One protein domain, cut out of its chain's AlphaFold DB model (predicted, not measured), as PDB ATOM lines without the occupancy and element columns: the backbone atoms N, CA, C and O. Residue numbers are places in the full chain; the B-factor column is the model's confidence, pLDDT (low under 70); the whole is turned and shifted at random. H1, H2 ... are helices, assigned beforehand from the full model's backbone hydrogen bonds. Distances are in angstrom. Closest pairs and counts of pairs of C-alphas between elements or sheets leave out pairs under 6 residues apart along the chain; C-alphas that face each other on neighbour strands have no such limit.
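What this domain is: This is residues 2 to 84 of the 275 residues of an uncharacterized protein of Planctomycetales bacterium 10988 (UniProt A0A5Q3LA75). Two long helices, H1 and H2, form a hairpin side by side in opposite directions, with contact over only part of their lengths. H4 crosses H2 at nearly a right angle, and the short H3 packs on residues 68 to 72 of H4, with H1 apart from both. The printed part has 83 residues with four named helices, H1 to H4 in chain order, and no named strand; the class is all helix. It is compact, with a radius of gyration of the C-alphas of 12.9 A, yet elongated, spanning 39 by 24 by 21 A.

How they stand to each other: H1, residues 4 to 22, touches H2, residues 30 to 46, through residues 14 to 22 of H1 and 33 to 40 of H2 alone. The closest C-alphas of this helical hairpin, Tyr 18 and Ile 36, are 6.5 A apart; the tilt is shallow at 11 degrees, opposite ways. H4, residues 68 to 81, touches H2 about perpendicular at 89 degrees, the closest C-alphas being those of Gly 34 and Arg 75, 4.4 A apart. H3, residues 56 to 60, touches H4, with the closest C-alphas, Glu 57 and Ser 68, 4.5 A apart. H2 and H3 are close but not clearly touching, the closest C-alphas being those of Ile 37 and Trp 59 at 7.5 A. H1 is apart from H3 and H4. In H1, H2, H3 and H4 every O i to N i+4 pair is within hydrogen-bond range.

Where its parts are: H1 begins at C-alpha 4 (-14.629, -10.173, -18.601) and measures 27.1 A. H2 measures 24.3 A, H3 6.3 A and H4 19.8 A. H4 ends at C-alpha 81 (-11.974, 19.743, 3.285).

The domain as a whole: The C-alphas farthest apart, Thr 3 and Thr 84, are separated by 41.1 A. The printed part has no cut, and its three links are short. pLDDT is under 70 at residue 2, residues 23 to 28 and residues 64 to 65.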
ATOM      1  N   PRO A   2     -18.606 -12.926 -12.560       60.88
ATOM      2  CA  PRO A   2     -18.900 -12.285 -13.837       60.88
ATOM      3  C   PRO A   2     -17.814 -12.644 -14.862       60.88
ATOM      4  O   PRO A   2     -16.691 -13.005 -14.498       60.88
ATOM      5  N   THR A   3     -18.165 -12.579 -16.137       75.75
ATOM      6  CA  THR A   3     -17.246 -12.696 -17.273       75.75
ATOM      7  C   THR A   3     -16.520 -11.370 -17.526       75.75
ATOM      8  O   THR A   3     -17.014 -10.315 -17.129       75.75
ATOM      9  N   SER A   4     -15.377 -11.397 -18.231       75.88
ATOM     10  CA  SER A   4     -14.629 -10.173 -18.601       75.88
ATOM     11  C   SER A   4     -15.536  -9.131 -19.258       75.88
ATOM     12  O   SER A   4     -15.517  -7.965 -18.887       75.88
ATOM     13  N   THR A   5     -16.418  -9.575 -20.158       80.06
ATOM     14  CA  THR A   5     -17.357  -8.709 -20.881       80.06
ATOM     15  C   THR A   5     -18.383  -8.047 -19.956       80.06
ATOM     16  O   THR A   5     -18.634  -6.855 -20.093       80.06
ATOM     17  N   GLU A   6     -18.926  -8.769 -18.968       80.19
ATOM     18  CA  GLU A   6     -19.827  -8.188 -17.957       80.19
ATOM     19  C   GLU A   6     -19.096  -7.183 -17.046       80.19
ATOM     20  O   GLU A   6     -19.685  -6.187 -16.627       80.19
ATOM     21  N   GLN A   7     -17.808  -7.408 -16.758       76.44
ATOM     22  CA  GLN A   7     -16.978  -6.470 -15.990       76.44
ATOM     23  C   GLN A   7     -16.651  -5.203 -16.800       76.44
ATOM     24  O   GLN A   7     -16.761  -4.095 -16.276       76.44
ATOM     25  N   GLU A   8     -16.308  -5.347 -18.081       81.44
ATOM     26  CA  GLU A   8     -16.073  -4.233 -19.008       81.44
ATOM     27  C   GLU A   8     -17.337  -3.391 -19.237       81.44
ATOM     28  O   GLU A   8     -17.257  -2.164 -19.313       81.44
ATOM     29  N   GLU A   9     -18.513  -4.018 -19.323       84.69
ATOM     30  CA  GLU A   9     -19.783  -3.303 -19.473       84.69
ATOM     31  C   GLU A   9     -20.177  -2.563 -18.184       84.69
ATOM     32  O   GLU A   9     -20.552  -1.390 -18.238       84.69
ATOM     33  N   ALA A  10     -20.002  -3.191 -17.013       82.31
ATOM     34  CA  ALA A  10     -20.208  -2.535 -15.721       82.31
ATOM     35  C   ALA A  10     -19.262  -1.335 -15.514       82.31
ATOM     36  O   ALA A  10     -19.696  -0.291 -15.024       82.31
ATOM     37  N   LEU A  11     -17.997  -1.448 -15.941       83.88
ATOM     38  CA  LEU A  11     -17.021  -0.354 -15.923       83.88
ATOM     39  C   LEU A  11     -17.471   0.832 -16.792       83.88
ATOM     40  O   LEU A  11     -17.403   1.977 -16.343       83.88
ATOM     41  N   ARG A  12     -17.971   0.580 -18.011       85.19
ATOM     42  CA  ARG A  12     -18.514   1.640 -18.885       85.19
ATOM     43  C   ARG A  12     -19.697   2.343 -18.224       85.19
ATOM     44  O   ARG A  12     -19.650   3.553 -18.037       85.19
ATOM     45  N   GLN A  13     -20.684   1.583 -17.741       87.19
ATOM     46  CA  GLN A  13     -21.853   2.134 -17.037       87.19
ATOM     47  C   GLN A  13     -21.488   2.927 -15.765       87.19
ATOM     48  O   GLN A  13     -22.231   3.827 -15.362       87.19
ATOM     49  N   LEU A  14     -20.361   2.605 -15.115       88.25
ATOM     50  CA  LEU A  14     -19.831   3.367 -13.985       88.25
ATOM     51  C   LEU A  14     -19.208   4.696 -14.439       88.25
ATOM     52  O   LEU A  14     -19.530   5.737 -13.870       88.25
ATOM     53  N   ILE A  15     -18.353   4.672 -15.465       86.12
ATOM     54  CA  ILE A  15     -17.705   5.869 -16.025       86.12
ATOM     55  C   ILE A  15     -18.759   6.831 -16.594       86.12
ATOM     56  O   ILE A  15     -18.791   8.000 -16.206       86.12
ATOM     57  N   ASP A  16     -19.676   6.333 -17.426       86.56
ATOM     58  CA  ASP A  16     -20.730   7.121 -18.080       86.56
ATOM     59  C   ASP A  16     -21.635   7.836 -17.063       86.56
ATOM     60  O   ASP A  16     -22.114   8.943 -17.312       86.56
ATOM     61  N   ARG A  17     -21.838   7.245 -15.877       89.50
ATOM     62  CA  ARG A  17     -22.581   7.875 -14.776       89.50
ATOM     63  C   ARG A  17     -21.881   9.127 -14.255       89.50
ATOM     64  O   ARG A  17     -22.545  10.145 -14.081       89.50
ATOM     65  N   TYR A  18     -20.578   9.055 -13.992       84.56
ATOM     66  CA  TYR A  18     -19.823  10.181 -13.435       84.56
ATOM     67  C   TYR A  18     -19.510  11.243 -14.498       84.56
ATOM     68  O   TYR A  18     -19.634  12.432 -14.210       84.56
ATOM     69  N   LEU A  19     -19.248  10.853 -15.752       82.19
ATOM     70  CA  LEU A  19     -19.185  11.791 -16.883       82.19
ATOM     71  C   LEU A  19     -20.545  12.467 -17.136       82.19
ATOM     72  O   LEU A  19     -20.611  13.670 -17.387       82.19
ATOM     73  N   GLY A  20     -21.649  11.727 -16.996       79.06
ATOM     74  CA  GLY A  20     -23.020  12.243 -17.079       79.06
ATOM     75  C   GLY A  20     -23.448  13.128 -15.900       79.06
ATOM     76  O   GLY A  20     -24.429  13.860 -16.018       79.06
ATOM     77  N   GLN A  21     -22.729  13.086 -14.773       78.62
ATOM     78  CA  GLN A  21     -22.845  14.073 -13.696       78.62
ATOM     79  C   GLN A  21     -21.989  15.305 -14.016       78.62
ATOM     80  O   GLN A  21     -22.516  16.414 -14.035       78.62
ATOM     81  N   TRP A  22     -20.708  15.109 -14.351       76.31
ATOM     82  CA  TRP A  22     -19.751  16.174 -14.671       76.31
ATOM     83  C   TRP A  22     -20.235  17.089 -15.803       76.31
ATOM     84  O   TRP A  22     -20.266  18.303 -15.649       76.31
ATOM     85  N   SER A  23     -20.703  16.516 -16.913       69.44
ATOM     86  CA  SER A  23     -21.224  17.261 -18.074       69.44
ATOM     87  C   SER A  23     -22.493  18.081 -17.793       69.44
ATOM     88  O   SER A  23     -22.872  18.915 -18.612       69.44
ATOM     89  N   ARG A  24     -23.148  17.888 -16.639       68.88
ATOM     90  CA  ARG A  24     -24.269  18.724 -16.175       68.88
ATOM     91  C   ARG A  24     -23.815  19.879 -15.276       68.88
ATOM     92  O   ARG A  24     -24.597  20.795 -15.047       68.88
ATOM     93  N   LEU A  25     -22.566  19.870 -14.804       66.25
ATOM     94  CA  LEU A  25     -21.959  20.910 -13.964       66.25
ATOM     95  C   LEU A  25     -21.424  22.104 -14.783       66.25
ATOM     96  O   LEU A  25     -20.343  22.619 -14.504       66.25
ATOM     97  N   VAL A  26     -22.175  22.555 -15.795       47.41
ATOM     98  CA  VAL A  26     -21.728  23.577 -16.768       47.41
ATOM     99  C   VAL A  26     -21.423  24.934 -16.106       47.41
ATOM    100  O   VAL A  26     -20.649  25.721 -16.643       47.41
ATOM    101  N   SER A  27     -21.981  25.218 -14.922       44.28
ATOM    102  CA  SER A  27     -21.724  26.459 -14.167       44.28
ATOM    103  C   SER A  27     -21.881  26.252 -12.651       44.28
ATOM    104  O   SER A  27     -22.726  26.872 -12.010       44.28
ATOM    105  N   THR A  28     -21.122  25.321 -12.060       53.56
ATOM    106  CA  THR A  28     -21.246  24.980 -10.624       53.56
ATOM    107  C   THR A  28     -19.909  24.732  -9.926       53.56
ATOM    108  O   THR A  28     -18.943  24.276 -10.539       53.56
ATOM    109  N   THR A  29     -19.889  25.009  -8.617       74.88
ATOM    110  CA  THR A  29     -18.697  25.118  -7.758       74.88
ATOM    111  C   THR A  29     -17.693  23.969  -7.873       74.88
ATOM    112  O   THR A  29     -18.075  22.796  -7.902       74.88
ATOM    113  N   ASN A  30     -16.404  24.306  -7.767       83.56
ATOM    114  CA  ASN A  30     -15.277  23.365  -7.766       83.56
ATOM    115  C   ASN A  30     -15.382  22.257  -6.690       83.56
ATOM    116  O   ASN A  30     -14.896  21.148  -6.909       83.56
ATOM    117  N   TRP A  31     -16.120  22.487  -5.595       86.62
ATOM    118  CA  TRP A  31     -16.499  21.462  -4.609       86.62
ATOM    119  C   TRP A  31     -17.252  20.258  -5.190       86.62
ATOM    120  O   TRP A  31     -17.054  19.132  -4.740       86.62
ATOM    121  N   GLU A  32     -18.143  20.476  -6.159       86.75
ATOM    122  CA  GLU A  32     -18.938  19.403  -6.769       86.75
ATOM    123  C   GLU A  32     -18.108  18.639  -7.809       86.75
ATOM    124  O   GLU A  32     -18.146  17.410  -7.846       86.75
ATOM    125  N   LYS A  33     -17.261  19.356  -8.566       86.50
ATOM    126  CA  LYS A  33     -16.251  18.762  -9.456       86.50
ATOM    127  C   LYS A  33     -15.316  17.824  -8.674       86.50
ATOM    128  O   LYS A  33     -15.179  16.657  -9.035       86.50
ATOM    129  N   GLY A  34     -14.745  18.303  -7.563       90.44
ATOM    130  CA  GLY A  34     -13.898  17.509  -6.663       90.44
ATOM    131  C   GLY A  34     -14.613  16.284  -6.084       90.44
ATOM    132  O   GLY A  34     -14.057  15.186  -6.104       90.44
ATOM    133  N   ARG A  35     -15.880  16.434  -5.660       92.56
ATOM    134  CA  ARG A  35     -16.700  15.316  -5.160       92.56
ATOM    135  C   ARG A  35     -16.891  14.214  -6.197       92.56
ATOM    136  O   ARG A  35     -16.778  13.043  -5.843       92.56
ATOM    137  N   ILE A  36     -17.189  14.568  -7.448       91.50
ATOM    138  CA  ILE A  36     -17.373  13.591  -8.531       91.50
ATOM    139  C   ILE A  36     -16.084  12.793  -8.757       91.50
ATOM    140  O   ILE A  36     -16.143  11.567  -8.836       91.50
ATOM    141  N   ILE A  37     -14.927  13.465  -8.798       92.12
ATOM    142  CA  ILE A  37     -13.624  12.806  -8.981       92.12
ATOM    143  C   ILE A  37     -13.346  11.830  -7.825       92.12
ATOM    144  O   ILE A  37     -12.966  10.684  -8.069       92.12
ATOM    145  N   ALA A  38     -13.577  12.248  -6.576       93.75
ATOM    146  CA  ALA A  38     -13.403  11.396  -5.398       93.75
ATOM    147  C   ALA A  38     -14.338  10.168  -5.423       93.75
ATOM    148  O   ALA A  38     -13.870   9.033  -5.348       93.75
ATOM    149  N   GLN A  39     -15.645  10.367  -5.639       94.31
ATOM    150  CA  GLN A  39     -16.631   9.274  -5.682       94.31
ATOM    151  C   GLN A  39     -16.399   8.290  -6.836       94.31
ATOM    152  O   GLN A  39     -16.620   7.085  -6.680       94.31
ATOM    153  N   TRP A  40     -15.946   8.777  -7.996       95.00
ATOM    154  CA  TRP A  40     -15.538   7.915  -9.103       95.00
ATOM    155  C   TRP A  40     -14.344   7.039  -8.710       95.00
ATOM    156  O   TRP A  40     -14.392   5.824  -8.912       95.00
ATOM    157  N   ARG A  41     -13.310   7.618  -8.085       95.12
ATOM    158  CA  ARG A  41     -12.127   6.875  -7.622       95.12
ATOM    159  C   ARG A  41     -12.475   5.836  -6.567       95.12
ATOM    160  O   ARG A  41     -12.075   4.686  -6.724       95.12
ATOM    161  N   ASP A  42     -13.268   6.195  -5.561       94.00
ATOM    162  CA  ASP A  42     -13.738   5.257  -4.534       94.00
ATOM    163  C   ASP A  42     -14.494   4.075  -5.156       94.00
ATOM    164  O   ASP A  42     -14.264   2.921  -4.791       94.00
ATOM    165  N   ALA A  43     -15.353   4.333  -6.147       92.94
ATOM    166  CA  ALA A  43     -16.086   3.281  -6.846       92.94
ATOM    167  C   ALA A  43     -15.178   2.384  -7.712       92.94
ATOM    168  O   ALA A  43     -15.393   1.171  -7.768       92.94
ATOM    169  N   MET A  44     -14.146   2.946  -8.351       91.94
ATOM    170  CA  MET A  44     -13.134   2.185  -9.099       91.94
ATOM    171  C   MET A  44     -12.270   1.316  -8.170       91.94
ATOM    172  O   MET A  44     -12.051   0.138  -8.459       91.94
ATOM    173  N   ILE A  45     -11.839   1.864  -7.027       91.88
ATOM    174  CA  ILE A  45     -11.092   1.154  -5.975       91.88
ATOM    175  C   ILE A  45     -11.935   0.007  -5.404       91.88
ATOM    176  O   ILE A  45     -11.468  -1.130  -5.346       91.88
ATOM    177  N   ALA A  46     -13.195   0.271  -5.045       91.06
ATOM    178  CA  ALA A  46     -14.122  -0.738  -4.531       91.06
ATOM    179  C   ALA A  46     -14.450  -1.842  -5.556       91.06
ATOM    180  O   ALA A  46     -14.766  -2.966  -5.168       91.06
ATOM    181  N   SER A  47     -14.337  -1.539  -6.853       88.50
ATOM    182  CA  SER A  47     -14.499  -2.506  -7.949       88.50
ATOM    183  C   SER A  47     -13.212  -3.293  -8.264       88.50
ATOM    184  O   SER A  47     -13.246  -4.219  -9.072       88.50
ATOM    185  N   GLY A  48     -12.092  -2.977  -7.602       89.00
ATOM    186  CA  GLY A  48     -10.826  -3.710  -7.709       89.00
ATOM    187  C   GLY A  48      -9.912  -3.293  -8.867       89.00
ATOM    188  O   GLY A  48      -9.005  -4.051  -9.208       89.00
ATOM    189  N   HIS A  49     -10.127  -2.119  -9.468       88.75
ATOM    190  CA  HIS A  49      -9.259  -1.601 -10.534       88.75
ATOM    191  C   HIS A  49      -7.876  -1.175 -10.015       88.75
ATOM    192  O   HIS A  49      -7.676  -0.910  -8.828       88.75
ATOM    193  N   SER A  50      -6.903  -1.090 -10.921       90.38
ATOM    194  CA  SER A  50      -5.542  -0.646 -10.616       90.38
ATOM    195  C   SER A  50      -5.438   0.877 -10.475       90.38
ATOM    196  O   SER A  50      -6.206   1.634 -11.068       90.38
ATOM    197  N   ALA A  51      -4.414   1.346  -9.754       87.94
ATOM    198  CA  ALA A  51      -4.156   2.776  -9.539       87.94
ATOM    199  C   ALA A  51      -3.926   3.593 -10.827       87.94
ATOM    200  O   ALA A  51      -4.015   4.817 -10.794       87.94
ATOM    201  N   ARG A  52      -3.667   2.933 -11.966       90.12
ATOM    202  CA  ARG A  52      -3.562   3.583 -13.280       90.12
ATOM    203  C   ARG A  52      -4.925   3.846 -13.927       90.12
ATOM    204  O   ARG A  52      -5.041   4.755 -14.736       90.12
ATOM    205  N   GLU A  53      -5.952   3.075 -13.581       86.44
ATOM    206  CA  GLU A  53      -7.303   3.217 -14.143       86.44
ATOM    207  C   GLU A  53      -8.133   4.280 -13.414       86.44
ATOM    208  O   GLU A  53      -9.029   4.865 -14.021       86.44
ATOM    209  N   TYR A  54      -7.819   4.547 -12.139       90.56
ATOM    210  CA  TYR A  54      -8.434   5.604 -11.326       90.56
ATOM    211  C   TYR A  54      -7.507   6.805 -11.053       90.56
ATOM    212  O   TYR A  54      -7.769   7.602 -10.152       90.56
ATOM    213  N   SER A  55      -6.411   6.958 -11.804       91.00
ATOM    214  CA  SER A  55      -5.512   8.111 -11.663       91.00
ATOM    215  C   SER A  55      -6.198   9.428 -12.061       91.00
ATOM    216  O   SER A  55      -7.183   9.444 -12.800       91.00
ATOM    217  N   ASP A  56      -5.662  10.554 -11.589       88.38
ATOM    218  CA  ASP A  56      -6.167  11.882 -11.970       88.38
ATOM    219  C   ASP A  56      -5.902  12.165 -13.471       88.38
ATOM    220  O   ASP A  56      -6.701  12.813 -14.144       88.38
ATOM    221  N   GLU A  57      -4.847  11.557 -14.035       87.56
ATOM    222  CA  GLU A  57      -4.588  11.468 -15.481       87.56
ATOM    223  C   GLU A  57      -5.708  10.710 -16.220       87.56
ATOM    224  O   GLU A  57      -6.255  11.211 -17.202       87.56
ATOM    225  N   ALA A  58      -6.113   9.538 -15.721       88.50
ATOM    226  CA  ALA A  58      -7.179   8.743 -16.322       88.50
ATOM    227  C   ALA A  58      -8.534   9.471 -16.303       88.50
ATOM    228  O   ALA A  58      -9.338   9.269 -17.215       88.50
ATOM    229  N   TRP A  59      -8.786  10.340 -15.319       88.06
ATOM    230  CA  TRP A  59      -9.935  11.247 -15.353       88.06
ATOM    231  C   TRP A  59      -9.768  12.338 -16.419       88.06
ATOM    232  O   TRP A  59     -10.637  12.459 -17.279       88.06
ATOM    233  N   SER A  60      -8.645  13.068 -16.440       84.44
ATOM    234  CA  SER A  60      -8.398  14.138 -17.433       84.44
ATOM    235  C   SER A  60      -8.463  13.665 -18.894       84.44
ATOM    236  O   SER A  60      -8.994  14.359 -19.751       84.44
ATOM    237  N   GLN A  61      -8.044  12.429 -19.188       83.50
ATOM    238  CA  GLN A  61      -8.185  11.826 -20.522       83.50
ATOM    239  C   GLN A  61      -9.650  11.555 -20.932       83.50
ATOM    240  O   GLN A  61      -9.918  11.279 -22.099       83.50
ATOM    241  N   ARG A  62     -10.597  11.595 -19.983       82.94
ATOM    242  CA  ARG A  62     -12.038  11.351 -20.187       82.94
ATOM    243  C   ARG A  62     -12.886  12.626 -20.118       82.94
ATOM    244  O   ARG A  62     -13.969  12.643 -20.698       82.94
ATOM    245  N   VAL A  63     -12.422  13.674 -19.432       77.12
ATOM    246  CA  VAL A  63     -13.050  15.005 -19.433       77.12
ATOM    247  C   VAL A  63     -12.177  16.005 -20.187       77.12
ATOM    248  O   VAL A  63     -11.168  16.483 -19.684       77.12
ATOM    249  N   HIS A  64     -12.587  16.340 -21.410       64.44
ATOM    250  CA  HIS A  64     -11.907  17.361 -22.207       64.44
ATOM    251  C   HIS A  64     -11.828  18.705 -21.459       64.44
ATOM    252  O   HIS A  64     -12.721  19.049 -20.681       64.44
ATOM    253  N   ASN A  65     -10.774  19.470 -21.749       64.50
ATOM    254  CA  ASN A  65     -10.500  20.813 -21.225       64.50
ATOM    255  C   ASN A  65     -10.171  20.885 -19.716       64.50
ATOM    256  O   ASN A  65     -10.291  21.954 -19.126       64.50
ATOM    257  N   VAL A  66      -9.735  19.786 -19.083       70.25
ATOM    258  CA  VAL A  66      -9.127  19.811 -17.736       70.25
ATOM    259  C   VAL A  66      -7.898  18.906 -17.696       70.25
ATOM    260  O   VAL A  66      -7.940  17.770 -18.160       70.25
ATOM    261  N   SER A  67      -6.806  19.397 -17.116       78.50
ATOM    262  CA  SER A  67      -5.546  18.668 -16.943       78.50
ATOM    263  C   SER A  67      -5.591  17.637 -15.799       78.50
ATOM    264  O   SER A  67      -6.501  17.608 -14.960       78.50
ATOM    265  N   SER A  68      -4.556  16.800 -15.713       75.56
ATOM    266  CA  SER A  68      -4.363  15.859 -14.603       75.56
ATOM    267  C   SER A  68      -4.017  16.564 -13.281       75.56
ATOM    268  O   SER A  68      -4.481  16.140 -12.221       75.56
ATOM    269  N   GLN A  69      -3.262  17.666 -13.334       78.56
ATOM    270  CA  GLN A  69      -2.850  18.462 -12.174       78.56
ATOM    271  C   GLN A  69      -4.013  19.285 -11.602       78.56
ATOM    272  O   GLN A  69      -4.278  19.194 -10.400       78.56
ATOM    273  N   HIS A  70      -4.796  19.976 -12.436       78.88
ATOM    274  CA  HIS A  70      -6.038  20.632 -12.015       78.88
ATOM    275  C   HIS A  70      -7.042  19.617 -11.442       78.88
ATOM    276  O   HIS A  70      -7.612  19.850 -10.373       78.88
ATOM    277  N   THR A  71      -7.215  18.454 -12.085       85.19
ATOM    278  CA  THR A  71      -8.029  17.342 -11.550       85.19
ATOM    279  C   THR A  71      -7.544  16.912 -10.162       85.19
ATOM    280  O   THR A  71      -8.343  16.798  -9.229       85.19
ATOM    281  N   GLY A  72      -6.231  16.722  -9.995       87.44
ATOM    282  CA  GLY A  72      -5.613  16.395  -8.714       87.44
ATOM    283  C   GLY A  72      -5.820  17.479  -7.651       87.44
ATOM    284  O   GLY A  72      -6.072  17.144  -6.495       87.44
ATOM    285  N   ARG A  73      -5.784  18.769  -8.018       87.94
ATOM    286  CA  ARG A  73      -6.063  19.906  -7.118       87.94
ATOM    287  C   ARG A  73      -7.528  19.920  -6.668       87.94
ATOM    288  O   ARG A  73      -7.784  19.937  -5.465       87.94
ATOM    289  N   LEU A  74      -8.483  19.823  -7.601       90.12
ATOM    290  CA  LEU A  74      -9.922  19.708  -7.304       90.12
ATOM    291  C   LEU A  74     -10.218  18.554  -6.342       90.12
ATOM    292  O   LEU A  74     -10.963  18.726  -5.375       90.12
ATOM    293  N   ARG A  75      -9.620  17.388  -6.607       93.69
ATOM    294  CA  ARG A  75      -9.764  16.200  -5.772       93.69
ATOM    295  C   ARG A  75      -9.147  16.399  -4.391       93.69
ATOM    296  O   ARG A  75      -9.868  16.248  -3.416       93.69
ATOM    297  N   ARG A  76      -7.858  16.753  -4.282       94.62
ATOM    298  CA  ARG A  76      -7.164  16.886  -2.982       94.62
ATOM    299  C   ARG A  76      -7.895  17.851  -2.037       94.62
ATOM    300  O   ARG A  76      -8.096  17.515  -0.875       94.62
ATOM    301  N   VAL A  77      -8.379  18.991  -2.545       93.56
ATOM    302  CA  VAL A  77      -9.172  19.950  -1.749       93.56
ATOM    303  C   VAL A  77     -10.499  19.340  -1.271       93.56
ATOM    304  O   VAL A  77     -10.910  19.581  -0.136       93.56
ATOM    305  N   PHE A  78     -11.167  18.518  -2.090       94.69
ATOM    306  CA  PHE A  78     -12.376  17.811  -1.659       94.69
ATOM    307  C   PHE A  78     -12.082  16.668  -0.671       94.69
ATOM    308  O   PHE A  78     -12.800  16.538   0.319       94.69
ATOM    309  N   ASP A  79     -11.031  15.877  -0.892       94.56
ATOM    310  CA  ASP A  79     -10.629  14.774  -0.007       94.56
ATOM    311  C   ASP A  79     -10.309  15.287   1.413       94.56
ATOM    312  O   ASP A  79     -10.669  14.647   2.401       94.56
ATOM    313  N   GLN A  80      -9.670  16.459   1.513       94.88
ATOM    314  CA  GLN A  80      -9.226  17.072   2.770       94.88
ATOM    315  C   GLN A  80     -10.316  17.913   3.459       94.88
ATOM    316  O   GLN A  80     -10.525  17.778   4.664       94.88
ATOM    317  N   PHE A  81     -11.043  18.756   2.713       95.19
ATOM    318  CA  PHE A  81     -11.974  19.743   3.285       95.19
ATOM    319  C   PHE A  81     -13.444  19.550   2.877       95.19
ATOM    320  O   PHE A  81     -14.329  20.226   3.401       95.19
ATOM    321  N   GLY A  82     -13.760  18.618   1.972       92.06
ATOM    322  CA  GLY A  82     -15.098  18.453   1.384       92.06
ATOM    323  C   GLY A  82     -16.223  18.101   2.368       92.06
ATOM    324  O   GLY A  82     -17.397  18.233   2.020       92.06
ATOM    325  N   GLN A  83     -15.880  17.701   3.598       92.75
ATOM    326  CA  GLN A  83     -16.820  17.467   4.704       92.75
ATOM    327  C   GLN A  83     -16.912  18.647   5.690       92.75
ATOM    328  O   GLN A  83     -17.929  18.797   6.364       92.75
ATOM    329  N   THR A  84     -15.872  19.483   5.788       92.75
ATOM    330  CA  THR A  84     -15.728  20.542   6.806       92.75
ATOM    331  C   THR A  84     -15.895  21.956   6.257       92.75
ATOM    332  O   THR A  84     -16.206  22.854   7.034       92.75
TER     333      THR A  84